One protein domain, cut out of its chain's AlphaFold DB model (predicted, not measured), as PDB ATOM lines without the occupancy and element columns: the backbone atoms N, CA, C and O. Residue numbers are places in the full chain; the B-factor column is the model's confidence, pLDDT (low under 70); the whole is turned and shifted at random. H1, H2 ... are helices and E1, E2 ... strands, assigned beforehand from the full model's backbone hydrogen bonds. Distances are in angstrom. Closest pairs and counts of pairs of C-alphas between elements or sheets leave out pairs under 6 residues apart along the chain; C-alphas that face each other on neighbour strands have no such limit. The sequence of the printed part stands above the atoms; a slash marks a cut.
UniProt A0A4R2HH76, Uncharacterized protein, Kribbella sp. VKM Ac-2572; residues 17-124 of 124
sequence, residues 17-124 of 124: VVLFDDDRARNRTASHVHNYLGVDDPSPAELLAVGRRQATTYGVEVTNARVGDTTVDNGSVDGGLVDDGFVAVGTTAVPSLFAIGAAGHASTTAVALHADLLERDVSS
ATOM      1  N   VAL A  17     -49.753  11.389 -11.123       73.44
ATOM      2  CA  VAL A  17     -49.262  10.132 -10.545       73.44
ATOM      3  C   VAL A  17     -50.141   9.007 -11.049       73.44
ATOM      4  O   VAL A  17     -51.366   9.110 -10.962       73.44
ATOM      5  N   VAL A  18     -49.511   7.944 -11.546       76.38
ATOM      6  CA  VAL A  18     -50.193   6.738 -12.013       76.38
ATOM      7  C   VAL A  18     -49.666   5.550 -11.210       76.38
ATOM      8  O   VAL A  18     -48.492   5.195 -11.275       76.38
ATOM      9  N   LEU A  19     -50.543   4.926 -10.436       76.69
ATOM     10  CA  LEU A  19     -50.292   3.685  -9.720       76.69
ATOM     11  C   LEU A  19     -50.619   2.506 -10.638       76.69
ATOM     12  O   LEU A  19     -51.789   2.248 -10.909       76.69
ATOM     13  N   PHE A  20     -49.605   1.755 -11.056       76.38
ATOM     14  CA  PHE A  20     -49.802   0.461 -11.708       76.38
ATOM     15  C   PHE A  20     -49.811  -0.653 -10.656       76.38
ATOM     16  O   PHE A  20     -48.918  -0.709  -9.815       76.38
ATOM     17  N   ASP A  21     -50.781  -1.558 -10.673       77.69
ATOM     18  CA  ASP A  21     -50.787  -2.728  -9.784       77.69
ATOM     19  C   ASP A  21     -51.455  -3.927 -10.478       77.69
ATOM     20  O   ASP A  21     -52.477  -3.756 -11.135       77.69
ATOM     21  N   ASP A  22     -50.879  -5.128 -10.367       81.06
ATOM     22  CA  ASP A  22     -51.357  -6.346 -11.048       81.06
ATOM     23  C   ASP A  22     -52.096  -7.328 -10.116       81.06
ATOM     24  O   ASP A  22     -52.321  -8.485 -10.482       81.06
ATOM     25  N   ASP A  23     -52.439  -6.902  -8.893       79.75
ATOM     26  CA  ASP A  23     -53.029  -7.727  -7.831       79.75
ATOM     27  C   ASP A  23     -52.168  -8.950  -7.425       79.75
ATOM     28  O   ASP A  23     -52.641  -9.866  -6.741       79.75
ATOM     29  N   ARG A  24     -50.875  -9.001  -7.789       79.00
ATOM     30  CA  ARG A  24     -49.970 -10.122  -7.458       79.00
ATOM     31  C   ARG A  24     -49.064  -9.847  -6.264       79.00
ATOM     32  O   ARG A  24     -47.948 -10.361  -6.212       79.00
ATOM     33  N   ALA A  25     -49.572  -9.141  -5.254       79.25
ATOM     34  CA  ALA A  25     -48.856  -8.941  -3.995       79.25
ATOM     35  C   ALA A  25     -48.319 -10.269  -3.424       79.25
ATOM     36  O   ALA A  25     -48.980 -11.316  -3.455       79.25
ATOM     37  N   ARG A  26     -47.109 -10.231  -2.858       80.44
ATOM     38  CA  ARG A  26     -46.418 -11.419  -2.330       80.44
ATOM     39  C   ARG A  26     -47.216 -12.169  -1.256       80.44
ATOM     40  O   ARG A  26     -47.120 -13.387  -1.172       80.44
ATOM     41  N   ASN A  27     -48.009 -11.462  -0.449       85.00
ATOM     42  CA  ASN A  27     -48.854 -12.032   0.605       85.00
ATOM     43  C   ASN A  27     -50.296 -12.288   0.162       85.00
ATOM     44  O   ASN A  27     -51.120 -12.556   1.021       85.00
ATOM     45  N   ARG A  28     -50.640 -12.236  -1.130       85.06
ATOM     46  CA  ARG A  28     -52.039 -12.384  -1.583       85.06
ATOM     47  C   ARG A  28     -52.747 -13.662  -1.109       85.06
ATOM     48  O   ARG A  28     -53.966 -13.704  -1.091       85.06
ATOM     49  N   THR A  29     -51.994 -14.712  -0.776       89.50
ATOM     50  CA  THR A  29     -52.529 -15.991  -0.283       89.50
ATOM     51  C   THR A  29     -52.717 -16.024   1.233       89.50
ATOM     52  O   THR A  29     -53.258 -16.997   1.747       89.50
ATOM     53  N   ALA A  30     -52.227 -15.022   1.963       90.12
ATOM     54  CA  ALA A  30     -52.409 -14.930   3.403       90.12
ATOM     55  C   ALA A  30     -53.819 -14.424   3.715       90.12
ATOM     56  O   ALA A  30     -54.296 -13.484   3.083       90.12
ATOM     57  N   SER A  31     -54.459 -15.017   4.721       91.25
ATOM     58  CA  SER A  31     -55.781 -14.573   5.168       91.25
ATOM     59  C   SER A  31     -55.719 -13.222   5.887       91.25
ATOM     60  O   SER A  31     -56.616 -12.409   5.709       91.25
ATOM     61  N   HIS A  32     -54.645 -12.965   6.643       91.06
ATOM     62  CA  HIS A  32     -54.492 -11.765   7.471       91.06
ATOM     63  C   HIS A  32     -53.054 -11.234   7.451       91.06
ATOM     64  O   HIS A  32     -52.095 -11.971   7.197       91.06
ATOM     65  N   VAL A  33     -52.916  -9.939   7.722       88.62
ATOM     66  CA  VAL A  33     -51.652  -9.241   7.945       88.62
ATOM     67  C   VAL A  33     -51.556  -8.875   9.417       88.62
ATOM     68  O   VAL A  33     -52.399  -8.156   9.938       88.62
ATOM     69  N   HIS A  34     -50.486  -9.318  10.067       87.31
ATOM     70  CA  HIS A  34     -50.186  -8.950  11.446       87.31
ATOM     71  C   HIS A  34     -49.217  -7.766  11.500       87.31
ATOM     72  O   HIS A  34     -48.516  -7.474  10.527       87.31
ATOM     73  N   ASN A  35     -49.141  -7.114  12.662       85.31
ATOM     74  CA  ASN A  35     -48.288  -5.945  12.909       85.31
ATOM     75  C   ASN A  35     -48.609  -4.738  12.002       85.31
ATOM     76  O   ASN A  35     -47.726  -3.937  11.698       85.31
ATOM     77  N   TYR A  36     -49.869  -4.597  11.578       83.94
ATOM     78  CA  TYR A  36     -50.357  -3.403  10.894       83.94
ATOM     79  C   TYR A  36     -50.993  -2.457  11.917       83.94
ATOM     80  O   TYR A  36     -52.040  -2.744  12.487       83.94
ATOM     81  N   LEU A  37     -50.336  -1.333  12.202       82.44
ATOM     82  CA  LEU A  37     -50.787  -0.427  13.256       82.44
ATOM     83  C   LEU A  37     -52.133   0.227  12.904       82.44
ATOM     84  O   LEU A  37     -52.283   0.818  11.835       82.44
ATOM     85  N   GLY A  38     -53.081   0.189  13.842       85.56
ATOM     86  CA  GLY A  38     -54.358   0.902  13.739       85.56
ATOM     87  C   GLY A  38     -55.453   0.178  12.951       85.56
ATOM     88  O   GLY A  38     -56.538   0.735  12.803       85.56
ATOM     89  N   VAL A  39     -55.196  -1.041  12.467       83.69
ATOM     90  CA  VAL A  39     -56.213  -1.920  11.876       83.69
ATOM     91  C   VAL A  39     -55.950  -3.339  12.369       83.69
ATOM     92  O   VAL A  39     -54.864  -3.868  12.139       83.69
ATOM     93  N   ASP A  40     -56.926  -3.938  13.045       86.62
ATOM     94  CA  ASP A  40     -56.794  -5.297  13.576       86.62
ATOM     95  C   ASP A  40     -56.985  -6.335  12.465       86.62
ATOM     96  O   ASP A  40     -58.014  -6.349  11.792       86.62
ATOM     97  N   ASP A  41     -55.960  -7.174  12.282       88.06
ATOM     98  CA  ASP A  41     -55.899  -8.311  11.353       88.06
ATOM     99  C   ASP A  41     -56.544  -8.077   9.969       88.06
ATOM    100  O   ASP A  41     -57.368  -8.875   9.526       88.06
ATOM    101  N   PRO A  42     -56.177  -7.020   9.222       90.44
ATOM    102  CA  PRO A  42     -56.722  -6.820   7.888       90.44
ATOM    103  C   PRO A  42     -56.203  -7.891   6.927       90.44
ATOM    104  O   PRO A  42     -55.030  -8.281   6.968       90.44
ATOM    105  N   SER A  43     -57.034  -8.323   5.983       90.62
ATOM    106  CA  SER A  43     -56.544  -9.123   4.865       90.62
ATOM    107  C   SER A  43     -55.634  -8.282   3.950       90.62
ATOM    108  O   SER A  43     -55.803  -7.062   3.815       90.62
ATOM    109  N   PRO A  44     -54.672  -8.907   3.246       87.44
ATOM    110  CA  PRO A  44     -53.846  -8.216   2.256       87.44
ATOM    111  C   PRO A  44     -54.667  -7.485   1.183       87.44
ATOM    112  O   PRO A  44     -54.294  -6.391   0.758       87.44
ATOM    113  N   ALA A  45     -55.791  -8.074   0.763       85.88
ATOM    114  CA  ALA A  45     -56.684  -7.491  -0.233       85.88
ATOM    115  C   ALA A  45     -57.394  -6.234   0.294       85.88
ATOM    116  O   ALA A  45     -57.499  -5.240  -0.427       85.88
ATOM    117  N   GLU A  46     -57.831  -6.236   1.556       88.12
ATOM    118  CA  GLU A  46     -58.440  -5.060   2.186       88.12
ATOM    119  C   GLU A  46     -57.450  -3.905   2.302       88.12
ATOM    120  O   GLU A  46     -57.802  -2.772   1.967       88.12
ATOM    121  N   LEU A  47     -56.201  -4.180   2.695       86.38
ATOM    122  CA  LEU A  47     -55.153  -3.158   2.749       86.38
ATOM    123  C   LEU A  47     -54.912  -2.513   1.381       86.38
ATOM    124  O   LEU A  47     -54.860  -1.285   1.282       86.38
ATOM    125  N   LEU A  48     -54.811  -3.319   0.318       83.31
ATOM    126  CA  LEU A  48     -54.654  -2.808  -1.047       83.31
ATOM    127  C   LEU A  48     -55.867  -1.978  -1.480       83.31
ATOM    128  O   LEU A  48     -55.707  -0.888  -2.030       83.31
ATOM    129  N   ALA A  49     -57.083  -2.448  -1.195       86.00
ATOM    130  CA  ALA A  49     -58.307  -1.733  -1.538       86.00
ATOM    131  C   ALA A  49     -58.418  -0.383  -0.807       86.00
ATOM    132  O   ALA A  49     -58.787   0.624  -1.419       86.00
ATOM    133  N   VAL A  50     -58.081  -0.337   0.487       86.44
ATOM    134  CA  VAL A  50     -58.034   0.904   1.278       86.44
ATOM    135  C   VAL A  50     -56.986   1.857   0.711       86.44
ATOM    136  O   VAL A  50     -57.313   3.016   0.446       86.44
ATOM    137  N   GLY A  51     -55.766   1.371   0.464       80.38
ATOM    138  CA  GLY A  51     -54.673   2.175  -0.080       80.38
ATOM    139  C   GLY A  51     -55.011   2.785  -1.443       80.38
ATOM    140  O   GLY A  51     -54.827   3.985  -1.637       80.38
ATOM    141  N   ARG A  52     -55.603   2.004  -2.359       81.94
ATOM    142  CA  ARG A  52     -56.058   2.494  -3.674       81.94
ATOM    143  C   ARG A  52     -57.127   3.579  -3.545       81.94
ATOM    144  O   ARG A  52     -57.007   4.630  -4.169       81.94
ATOM    145  N   ARG A  53     -58.145   3.378  -2.697       85.19
ATOM    146  CA  ARG A  53     -59.176   4.406  -2.454       85.19
ATOM    147  C   ARG A  53     -58.575   5.694  -1.898       85.19
ATOM    148  O   ARG A  53     -58.924   6.783  -2.352       85.19
ATOM    149  N   GLN A  54     -57.656   5.582  -0.943       81.50
ATOM    150  CA  GLN A  54     -56.949   6.744  -0.415       81.50
ATOM    151  C   GLN A  54     -56.166   7.443  -1.531       81.50
ATOM    152  O   GLN A  54     -56.385   8.627  -1.747       81.50
ATOM    153  N   ALA A  55     -55.364   6.718  -2.317       77.56
ATOM    154  CA  ALA A  55     -54.600   7.277  -3.434       77.56
ATOM    155  C   ALA A  55     -55.484   8.048  -4.434       77.56
ATOM    156  O   ALA A  55     -55.190   9.202  -4.754       77.56
ATOM    157  N   THR A  56     -56.619   7.473  -4.850       81.50
ATOM    158  CA  THR A  56     -57.566   8.150  -5.762       81.50
ATOM    159  C   THR A  56     -58.155   9.437  -5.175       81.50
ATOM    160  O   THR A  56     -58.367  10.402  -5.904       81.50
ATOM    161  N   THR A  57     -58.331   9.516  -3.848       80.50
ATOM    162  CA  THR A  57     -58.786  10.745  -3.159       80.50
ATOM    163  C   THR A  57     -57.776  11.894  -3.308       80.50
ATOM    164  O   THR A  57     -58.135  13.065  -3.174       80.50
ATOM    165  N   TYR A  58     -56.519  11.576  -3.626       74.62
ATOM    166  CA  TYR A  58     -55.444  12.545  -3.851       74.62
ATOM    167  C   TYR A  58     -55.124  12.787  -5.324       74.62
ATOM    168  O   TYR A  58     -54.158  13.488  -5.613       74.62
ATOM    169  N   GLY A  59     -55.944  12.267  -6.240       78.00
ATOM    170  CA  GLY A  59     -55.772  12.464  -7.679       78.00
ATOM    171  C   GLY A  59     -54.767  11.513  -8.329       78.00
ATOM    172  O   GLY A  59     -54.343  11.775  -9.449       78.00
ATOM    173  N   VAL A  60     -54.388  10.426  -7.648       78.94
ATOM    174  CA  VAL A  60     -53.611   9.340  -8.261       78.94
ATOM    175  C   VAL A  60     -54.525   8.532  -9.180       78.94
ATOM    176  O   VAL A  60     -55.573   8.047  -8.745       78.94
ATOM    177  N   GLU A  61     -54.120   8.362 -10.434       83.25
ATOM    178  CA  GLU A  61     -54.758   7.439 -11.370       83.25
ATOM    179  C   GLU A  61     -54.306   6.012 -11.049       83.25
ATOM    180  O   GLU A  61     -53.123   5.772 -10.838       83.25
ATOM    181  N   VAL A  62     -55.232   5.057 -10.968       81.31
ATOM    182  CA  VAL A  62     -54.904   3.662 -10.644       81.31
ATOM    183  C   VAL A  62     -55.200   2.786 -11.850       81.31
ATOM    184  O   VAL A  62     -56.350   2.684 -12.275       81.31
ATOM    185  N   THR A  63     -54.174   2.106 -12.350       84.31
ATOM    186  CA  THR A  63     -54.229   1.238 -13.525       84.31
ATOM    187  C   THR A  63     -53.944  -0.200 -13.117       84.31
ATOM    188  O   THR A  63     -52.897  -0.501 -12.540       84.31
ATOM    189  N   ASN A  64     -54.863  -1.113 -13.441       84.44
ATOM    190  CA  ASN A  64     -54.620  -2.541 -13.262       84.44
ATOM    191  C   ASN A  64     -53.727  -3.050 -14.400       84.44
ATOM    192  O   ASN A  64     -54.210  -3.332 -15.497       84.44
ATOM    193  N   ALA A  65     -52.419  -3.089 -14.164       76.25
ATOM    194  CA  ALA A  65     -51.455  -3.594 -15.128       76.25
ATOM    195  C   ALA A  65     -50.158  -4.002 -14.438       76.25
ATOM    196  O   ALA A  65     -49.718  -3.384 -13.469       76.25
ATOM    197  N   ARG A  66     -49.506  -5.018 -15.008       74.44
ATOM    198  CA  ARG A  66     -48.117  -5.345 -14.705       74.44
ATOM    199  C   ARG A  66     -47.209  -4.521 -15.607       74.44
ATOM    200  O   ARG A  66     -47.332  -4.586 -16.827       74.44
ATOM    201  N   VAL A  67     -46.261  -3.816 -15.004       69.44
ATOM    202  CA  VAL A  67     -45.194  -3.135 -15.739       69.44
ATOM    203  C   VAL A  67     -44.104  -4.159 -16.069       69.44
ATOM    204  O   VAL A  67     -43.652  -4.888 -15.185       69.44
ATOM    205  N   GLY A  68     -43.768  -4.293 -17.353       63.53
ATOM    206  CA  GLY A  68     -42.825  -5.306 -17.848       63.53
ATOM    207  C   GLY A  68     -41.391  -4.803 -18.002       63.53
ATOM    208  O   GLY A  68     -40.457  -5.550 -17.730       63.53
ATOM    209  N   ASP A  69     -41.233  -3.549 -18.414       60.97
ATOM    210  CA  ASP A  69     -39.957  -2.853 -18.570       60.97
ATOM    211  C   ASP A  69     -40.191  -1.372 -18.270       60.97
ATOM    212  O   ASP A  69     -41.312  -0.868 -18.411       60.97
ATOM    213  N   THR A  70     -39.151  -0.703 -17.801       61.19
ATOM    214  CA  THR A  70     -39.189   0.670 -17.334       61.19
ATOM    215  C   THR A  70     -37.914   1.368 -17.752       61.19
ATOM    216  O   THR A  70     -36.853   1.164 -17.165       61.19
ATOM    217  N   THR A  71     -38.040   2.212 -18.765       55.06
ATOM    218  CA  THR A  71     -37.001   3.141 -19.189       55.06
ATOM    219  C   THR A  71     -37.238   4.478 -18.510       55.06
ATOM    220  O   THR A  71     -38.370   4.952 -18.457       55.06
ATOM    221  N   VAL A  72     -36.174   5.065 -17.984       54.47
ATOM    222  CA  VAL A  72     -36.208   6.372 -17.336       54.47
ATOM    223  C   VAL A  72     -35.543   7.372 -18.269       54.47
ATOM    224  O   VAL A  72     -34.350   7.221 -18.537       54.47
ATOM    225  N   ASP A  73     -36.270   8.401 -18.696       51.34
ATOM    226  CA  ASP A  73     -35.656   9.673 -19.067       51.34
ATOM    227  C   ASP A  73     -35.788  10.605 -17.844       51.34
ATOM    228  O   ASP A  73     -36.885  10.895 -17.378       51.34
ATOM    229  N   ASN A  74     -34.650  11.038 -17.282       49.97
ATOM    230  CA  ASN A  74     -34.522  11.936 -16.113       49.97
ATOM    231  C   ASN A  74     -34.758  11.373 -14.680       49.97
ATOM    232  O   ASN A  74     -35.438  11.990 -13.863       49.97
ATOM    233  N   GLY A  75     -34.019  10.319 -14.302       53.06
ATOM    234  CA  GLY A  75     -33.676   9.980 -12.902       53.06
ATOM    235  C   GLY A  75     -34.551   8.931 -12.186       53.06
ATOM    236  O   GLY A  75     -35.746   8.804 -12.418       53.06
ATOM    237  N   SER A  76     -33.944   8.152 -11.283       53.84
ATOM    238  CA  SER A  76     -34.646   7.180 -10.427       53.84
ATOM    239  C   SER A  76     -34.674   7.651  -8.976       53.84
ATOM    240  O   SER A  76     -33.646   8.077  -8.452       53.84
ATOM    241  N   VAL A  77     -35.805   7.478  -8.295       53.44
ATOM    242  CA  VAL A  77     -35.856   7.465  -6.821       53.44
ATOM    243  C   VAL A  77     -35.857   6.016  -6.368       53.44
ATOM    244  O   VAL A  77     -36.372   5.156  -7.081       53.44
ATOM    245  N   ASP A  78     -35.309   5.732  -5.185       48.31
ATOM    246  CA  ASP A  78     -35.345   4.374  -4.641       48.31
ATOM    247  C   ASP A  78     -36.774   3.815  -4.742       48.31
ATOM    248  O   ASP A  78     -37.740   4.426  -4.264       48.31
ATOM    249  N   GLY A  79     -36.871   2.688  -5.465       52.75
ATOM    250  CA  GLY A  79     -38.056   1.898  -5.837       52.75
ATOM    251  C   GLY A  79     -39.272   2.652  -6.383       52.75
ATOM    252  O   GLY A  79     -40.409   2.232  -6.158       52.75
ATOM    253  N   GLY A  80     -39.030   3.716  -7.146       57.50
ATOM    254  CA  GLY A  80     -40.011   4.321  -8.039       57.50
ATOM    255  C   GLY A  80     -39.359   4.810  -9.329       57.50
ATOM    256  O   GLY A  80     -38.165   5.097  -9.373       57.50
ATOM    257  N   LEU A  81     -40.152   4.908 -10.389       57.91
ATOM    258  CA  LEU A  81     -39.697   5.480 -11.658       57.91
ATOM    259  C   LEU A  81     -40.282   6.867 -11.792       57.91
ATOM    260  O   LEU A  81     -41.461   7.059 -11.485       57.91
ATOM    261  N   VAL A  82     -39.447   7.799 -12.234       54.81
ATOM    262  CA  VAL A  82     -39.827   9.179 -12.497       54.81
ATOM    263  C   VAL A  82     -39.531   9.431 -13.960       54.81
ATOM    264  O   VAL A  82     -38.391   9.324 -14.388       54.81
ATOM    265  N   ASP A  83     -40.576   9.720 -14.715       51.16
ATOM    266  CA  ASP A  83     -40.497  10.271 -16.066       51.16
ATOM    267  C   ASP A  83     -41.289  11.584 -16.054       51.16
ATOM    268  O   ASP A  83     -42.123  11.754 -15.163       51.16
ATOM    269  N   ASP A  84     -41.027  12.527 -16.962       51.78
ATOM    270  CA  ASP A  84     -41.543  13.908 -16.941       51.78
ATOM    271  C   ASP A  84     -43.058  14.030 -16.622       51.78
ATOM    272  O   ASP A  84     -43.944  14.108 -17.480       51.78
ATOM    273  N   GLY A  85     -43.364  14.101 -15.322       55.62
ATOM    274  CA  GLY A  85     -44.710  14.217 -14.777       55.62
ATOM    275  C   GLY A  85     -45.459  12.912 -14.484       55.62
ATOM    276  O   GLY A  85     -46.663  13.017 -14.266       55.62
ATOM    277  N   PHE A  86     -44.810  11.742 -14.450       53.91
ATOM    278  CA  PHE A  86     -45.381  10.454 -14.039       53.91
ATOM    279  C   PHE A  86     -44.494   9.739 -13.017       53.91
ATOM    280  O   PHE A  86     -43.288   9.597 -13.197       53.91
ATOM    281  N   VAL A  87     -45.118   9.245 -11.946       61.97
ATOM    282  CA  VAL A  87     -44.449   8.447 -10.913       61.97
ATOM    283  C   VAL A  87     -45.165   7.115 -10.766       61.97
ATOM    284  O   VAL A  87     -46.359   7.103 -10.461       61.97
ATOM    285  N   ALA A  88     -44.429   6.015 -10.927       60.12
ATOM    286  CA  ALA A  88     -44.909   4.667 -10.638       60.12
ATOM    287  C   ALA A  88     -44.318   4.173  -9.311       60.12
ATOM    288  O   ALA A  88     -43.097   4.106  -9.159       60.12
ATOM    289  N   VAL A  89     -45.174   3.803  -8.353       64.12
ATOM    290  CA  VAL A  89     -44.753   3.201  -7.075       64.12
ATOM    291  C   VAL A  89     -45.714   2.091  -6.684       64.12
ATOM    292  O   VAL A  89     -46.915   2.270  -6.823       64.12
ATOM    293  N   GLY A  90     -45.222   0.958  -6.175       64.00
ATOM    294  CA  GLY A  90     -46.081  -0.140  -5.717       64.00
ATOM    295  C   GLY A  90     -45.510  -1.529  -5.998       64.00
ATOM    296  O   GLY A  90     -44.308  -1.695  -6.199       64.00
ATOM    297  N   THR A  91     -46.381  -2.545  -6.020       61.56
ATOM    298  CA  THR A  91     -45.987  -3.938  -6.315       61.56
ATOM    299  C   THR A  91     -45.480  -4.120  -7.748       61.56
ATOM    300  O   THR A  91     -44.744  -5.054  -8.028       61.56
ATOM    301  N   THR A  92     -45.797  -3.215  -8.665       56.41
ATOM    302  CA  THR A  92     -45.247  -3.222 -10.028       56.41
ATOM    303  C   THR A  92     -43.785  -2.801 -10.094       56.41
ATOM    304  O   THR A  92     -43.038  -3.418 -10.843       56.41
ATOM    305  N   ALA A  93     -43.363  -1.809  -9.300       61.53
ATOM    306  CA  ALA A  93     -41.960  -1.389  -9.232       61.53
ATOM    307  C   ALA A  93     -41.091  -2.449  -8.536       61.53
ATOM    308  O   ALA A  93     -39.953  -2.691  -8.930       61.53
ATOM    309  N   VAL A  94     -41.643  -3.118  -7.514       66.81
ATOM    310  CA  VAL A  94     -40.951  -4.184  -6.782       66.81
ATOM    311  C   VAL A  94     -41.928  -5.335  -6.469       66.81
ATOM    312  O   VAL A  94     -42.537  -5.370  -5.395       66.81
ATOM    313  N   PRO A  95     -42.075  -6.328  -7.369       61.00
ATOM    314  CA  PRO A  95     -43.077  -7.399  -7.246       61.00
ATOM    315  C   PRO A  95     -42.847  -8.370  -6.086       61.00
ATOM    316  O   PRO A  95     -43.734  -9.142  -5.727       61.00
ATOM    317  N   SER A  96     -41.672  -8.324  -5.460       67.25
ATOM    318  CA  SER A  96     -41.355  -9.078  -4.247       67.25
ATOM    319  C   SER A  96     -41.814  -8.385  -2.953       67.25
ATOM    320  O   SER A  96     -41.698  -8.983  -1.874       67.25
ATOM    321  N   LEU A  97     -42.342  -7.155  -3.018       68.56
ATOM    322  CA  LEU A  97     -42.875  -6.458  -1.848       68.56
ATOM    323  C   LEU A  97     -44.237  -7.023  -1.424       68.56
ATOM    324  O   LEU A  97     -45.103  -7.371  -2.227       68.56
ATOM    325  N   PHE A  98     -44.442  -7.090  -0.112       73.81
ATOM    326  CA  PHE A  98     -45.775  -7.257   0.458       73.81
ATOM    327  C   PHE A  98     -46.575  -5.957   0.363       73.81
ATOM    328  O   PHE A  98     -45.979  -4.885   0.304       73.81
ATOM    329  N   ALA A  99     -47.905  -6.036   0.467       70.56
ATOM    330  CA  ALA A  99     -48.789  -4.863   0.423       70.56
ATOM    331  C   ALA A  99     -48.370  -3.732   1.392       70.56
ATOM    332  O   ALA A  99     -48.318  -2.569   0.997       70.56
ATOM    333  N   ILE A 100     -47.988  -4.065   2.635       69.50
ATOM    334  CA  ILE A 100     -47.503  -3.074   3.614       69.50
ATOM    335  C   ILE A 100     -46.164  -2.447   3.197       69.50
ATOM    336  O   ILE A 100     -45.974  -1.241   3.322       69.50
ATOM    337  N   GLY A 101     -45.258  -3.261   2.650       73.25
ATOM    338  CA  GLY A 101     -43.963  -2.809   2.150       73.25
ATOM    339  C   GLY A 101     -44.126  -1.882   0.952       73.25
ATOM    340  O   GLY A 101     -43.495  -0.837   0.918       73.25
ATOM    341  N   ALA A 102     -45.029  -2.213   0.026       69.50
ATOM    342  CA  ALA A 102     -45.369  -1.373  -1.117       69.50
ATOM    343  C   ALA A 102     -45.954  -0.014  -0.686       69.50
ATOM    344  O   ALA A 102     -45.567   1.014  -1.232       69.50
ATOM    345  N   ALA A 103     -46.825   0.015   0.331       68.50
ATOM    346  CA  ALA A 103     -47.364   1.261   0.885       68.50
ATOM    347  C   ALA A 103     -46.286   2.124   1.573       68.50
ATOM    348  O   ALA A 103     -46.254   3.346   1.395       68.50
ATOM    349  N   GLY A 104     -45.377   1.496   2.329       69.94
ATOM    350  CA  GLY A 104     -44.211   2.170   2.901       69.94
ATOM    351  C   GLY A 104     -43.298   2.738   1.815       69.94
ATOM    352  O   GLY A 104     -42.910   3.898   1.883       69.94
ATOM    353  N   HIS A 105     -43.053   1.960   0.762       69.56
ATOM    354  CA  HIS A 105     -42.276   2.375  -0.401       69.56
ATOM    355  C   HIS A 105     -42.878   3.600  -1.090       69.56
ATOM    356  O   HIS A 105     -42.189   4.593  -1.288       69.56
ATOM    357  N   ALA A 106     -44.185   3.565  -1.367       67.44
ATOM    358  CA  ALA A 106     -44.929   4.691  -1.924       67.44
ATOM    359  C   ALA A 106     -44.805   5.954  -1.067       67.44
ATOM    360  O   ALA A 106     -44.627   7.047  -1.603       67.44
ATOM    361  N   SER A 107     -44.837   5.802   0.257       65.06
ATOM    362  CA  SER A 107     -44.659   6.915   1.192       65.06
ATOM    363  C   SER A 107     -43.232   7.473   1.154       65.06
ATOM    364  O   SER A 107     -43.060   8.688   1.093       65.06
ATOM    365  N   THR A 108     -42.210   6.613   1.143       64.19
ATOM    366  CA  THR A 108     -40.799   7.024   1.056       64.19
ATOM    367  C   THR A 108     -40.497   7.717  -0.267       64.19
ATOM    368  O   THR A 108     -39.939   8.812  -0.265       64.19
ATOM    369  N   THR A 109     -40.928   7.141  -1.393       67.38
ATOM    370  CA  THR A 109     -40.776   7.748  -2.721       67.38
ATOM    371  C   THR A 109     -41.492   9.099  -2.781       67.38
ATOM    372  O   THR A 109     -40.926  10.071  -3.269       67.38
ATOM    373  N   ALA A 110     -42.695   9.213  -2.206       65.81
ATOM    374  CA  ALA A 110     -43.413  10.482  -2.109       65.81
ATOM    375  C   ALA A 110     -42.651  11.562  -1.329       65.81
ATOM    376  O   ALA A 110     -42.669  12.727  -1.722       65.81
ATOM    377  N   VAL A 111     -41.999  11.192  -0.224       64.44
ATOM    378  CA  VAL A 111     -41.179  12.112   0.577       64.44
ATOM    379  C   VAL A 111     -39.927  12.532  -0.186       64.44
ATOM    380  O   VAL A 111     -39.634  13.723  -0.229       64.44
ATOM    381  N   ALA A 112     -39.227  11.588  -0.818       61.72
ATOM    382  CA  ALA A 112     -38.024  11.870  -1.597       61.72
ATOM    383  C   ALA A 112     -38.317  12.795  -2.790       61.72
ATOM    384  O   ALA A 112     -37.618  13.781  -2.990       61.72
ATOM    385  N   LEU A 113     -39.411  12.545  -3.516       65.25
ATOM    386  CA  LEU A 113     -39.876  13.418  -4.598       65.25
ATOM    387  C   LEU A 113     -40.234  14.816  -4.107       65.25
ATOM    388  O   LEU A 113     -39.910  15.810  -4.747       65.25
ATOM    389  N   HIS A 114     -40.919  14.906  -2.967       65.12
ATOM    390  CA  HIS A 114     -41.241  16.199  -2.385       65.12
ATOM    391  C   HIS A 114     -39.979  16.971  -1.990       65.12
ATOM    392  O   HIS A 114     -39.946  18.182  -2.184       65.12
ATOM    393  N   ALA A 115     -38.955  16.286  -1.474       64.75
ATOM    394  CA  ALA A 115     -37.671  16.894  -1.145       64.75
ATOM    395  C   ALA A 115     -36.944  17.417  -2.396       64.75
ATOM    396  O   ALA A 115     -36.585  18.590  -2.410       64.75
ATOM    397  N   ASP A 116     -36.822  16.612  -3.459       63.97
ATOM    398  CA  ASP A 116     -36.195  17.036  -4.728       63.97
ATOM    399  C   ASP A 116     -36.900  18.262  -5.332       63.97
ATOM    400  O   ASP A 116     -36.266  19.232  -5.746       63.97
ATOM    401  N   LEU A 117     -38.235  18.278  -5.308       63.56
ATOM    402  CA  LEU A 117     -39.008  19.421  -5.795       63.56
ATOM    403  C   LEU A 117     -38.851  20.669  -4.930       63.56
ATOM    404  O   LEU A 117     -38.795  21.770  -5.468       63.56
ATOM    405  N   LEU A 118     -38.784  20.515  -3.606       65.69
ATOM    406  CA  LEU A 118     -38.508  21.639  -2.713       65.69
ATOM    407  C   LEU A 118     -37.121  22.224  -2.979       65.69
ATOM    408  O   LEU A 118     -36.977  23.442  -2.983       65.69
ATOM    409  N   GLU A 119     -36.113  21.383  -3.216       67.44
ATOM    410  CA  GLU A 119     -34.769  21.845  -3.575       67.44
ATOM    411  C   GLU A 119     -34.782  22.612  -4.902       67.44
ATOM    412  O   GLU A 119     -34.243  23.718  -4.966       67.44
ATOM    413  N   ARG A 120     -35.481  22.092  -5.921       64.94
ATOM    414  CA  ARG A 120     -35.674  22.775  -7.210       64.94
ATOM    415  C   ARG A 120     -36.347  24.140  -7.050       64.94
ATOM    416  O   ARG A 120     -35.791  25.121  -7.537       64.94
ATOM    417  N   ASP A 121     -37.467  24.218  -6.326       68.12
ATOM    418  CA  ASP A 121     -38.212  25.466  -6.076       68.12
ATOM    419  C   ASP A 121     -37.382  26.507  -5.302       68.12
ATOM    420  O   ASP A 121     -37.538  27.707  -5.510       68.12
ATOM    421  N   VAL A 122     -36.512  26.073  -4.382       73.06
ATOM    422  CA  VAL A 122     -35.626  26.975  -3.621       73.06
ATOM    423  C   VAL A 122     -34.443  27.454  -4.468       73.06
ATOM    424  O   VAL A 122     -33.910  28.536  -4.224       73.06
ATOM    425  N   SER A 123     -34.016  26.652  -5.444       73.88
ATOM    426  CA  SER A 123     -32.889  26.960  -6.329       73.88
ATOM    427  C   SER A 123     -33.245  27.790  -7.574       73.88
ATOM    428  O   SER A 123     -32.326  28.239  -8.263       73.88
ATOM    429  N   SER A 124     -34.538  27.998  -7.859       56.84
ATOM    430  CA  SER A 124     -35.065  28.813  -8.972       56.84
ATOM    431  C   SER A 124     -35.384  30.249  -8.565       56.84
ATOM    432  O   SER A 124     -35.078  31.165  -9.360       56.84
TER     433      SER A 124
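Overview. This is residues 17 to 124 of the 124 residues of an uncharacterized protein of Kribbella sp. VKM Ac-2572 (UniProt A0A4R2HH76). Four short strands make a small slab, E2, E1, E4 and E3 side by side as two loosely joined pairs, with both helices over one side of it: H1 over E1 and E2, the long H2 over E3 and E4. The helices form a narrow V, meeting where both begin, and the end of H2, residues 117 to 123, sticks out. The printed part has 108 residues with two named helices and four named strands, in the order E1 H1 E2 E3 E4 H2; E1 and E2 are parallel, E3 and E4 antiparallel, and the class is mixed. It is compact, with a radius of gyration of the C-alphas of 14.6 A, yet elongated, spanning 49 by 31 by 22 A.

Arrangement. Look first at E1, residues 18 to 21, and its parallel neighbour E2, residues 61 to 64, where N 19 and O 61 are 2.7 A apart, within hydrogen-bond range. H1, residues 44 to 57, comes between them in a strand-helix-strand unit, two parallel strands joined through a helix, with a right-handed crossover. E3, residues 80 to 83, and E4, residues 86 to 88, form a hairpin, with N 86 and O 83 2.8 A apart. Between the pairs, the closest C-alphas of E1 and E4 are those of Leu 19 and Ala 88, 5.5 A apart. H2, residues 99 to 123, touches H1 with residues 99 to 103 alone, closest at the C-alphas of Pro 44 and Ala 99, 6.3 A, at a shallow tilt of 27 degrees, the same way. In H1 and H2, every O i to N i+4 pair is within hydrogen-bond range.

Along the chain. Find C-alpha 18 at (-50.193, 6.738, -12.013), where E1 begins. H1 is 20.3 A long; H2 runs 36.2 A from C-alpha 99 at (-48.789, -4.863, 0.423) to C-alpha 123 at (-32.889, 26.960, -6.329).

Size, cuts and confidence. The two C-alphas farthest apart, those of Ser 31 and Ser 124, are 50.1 A apart. The printed part has no cut; the links E1 to H1 and E2 to E3 are long. Confidence is low, with pLDDT under 70, in 53 residues, among them 67 to 97 and 102 to 121.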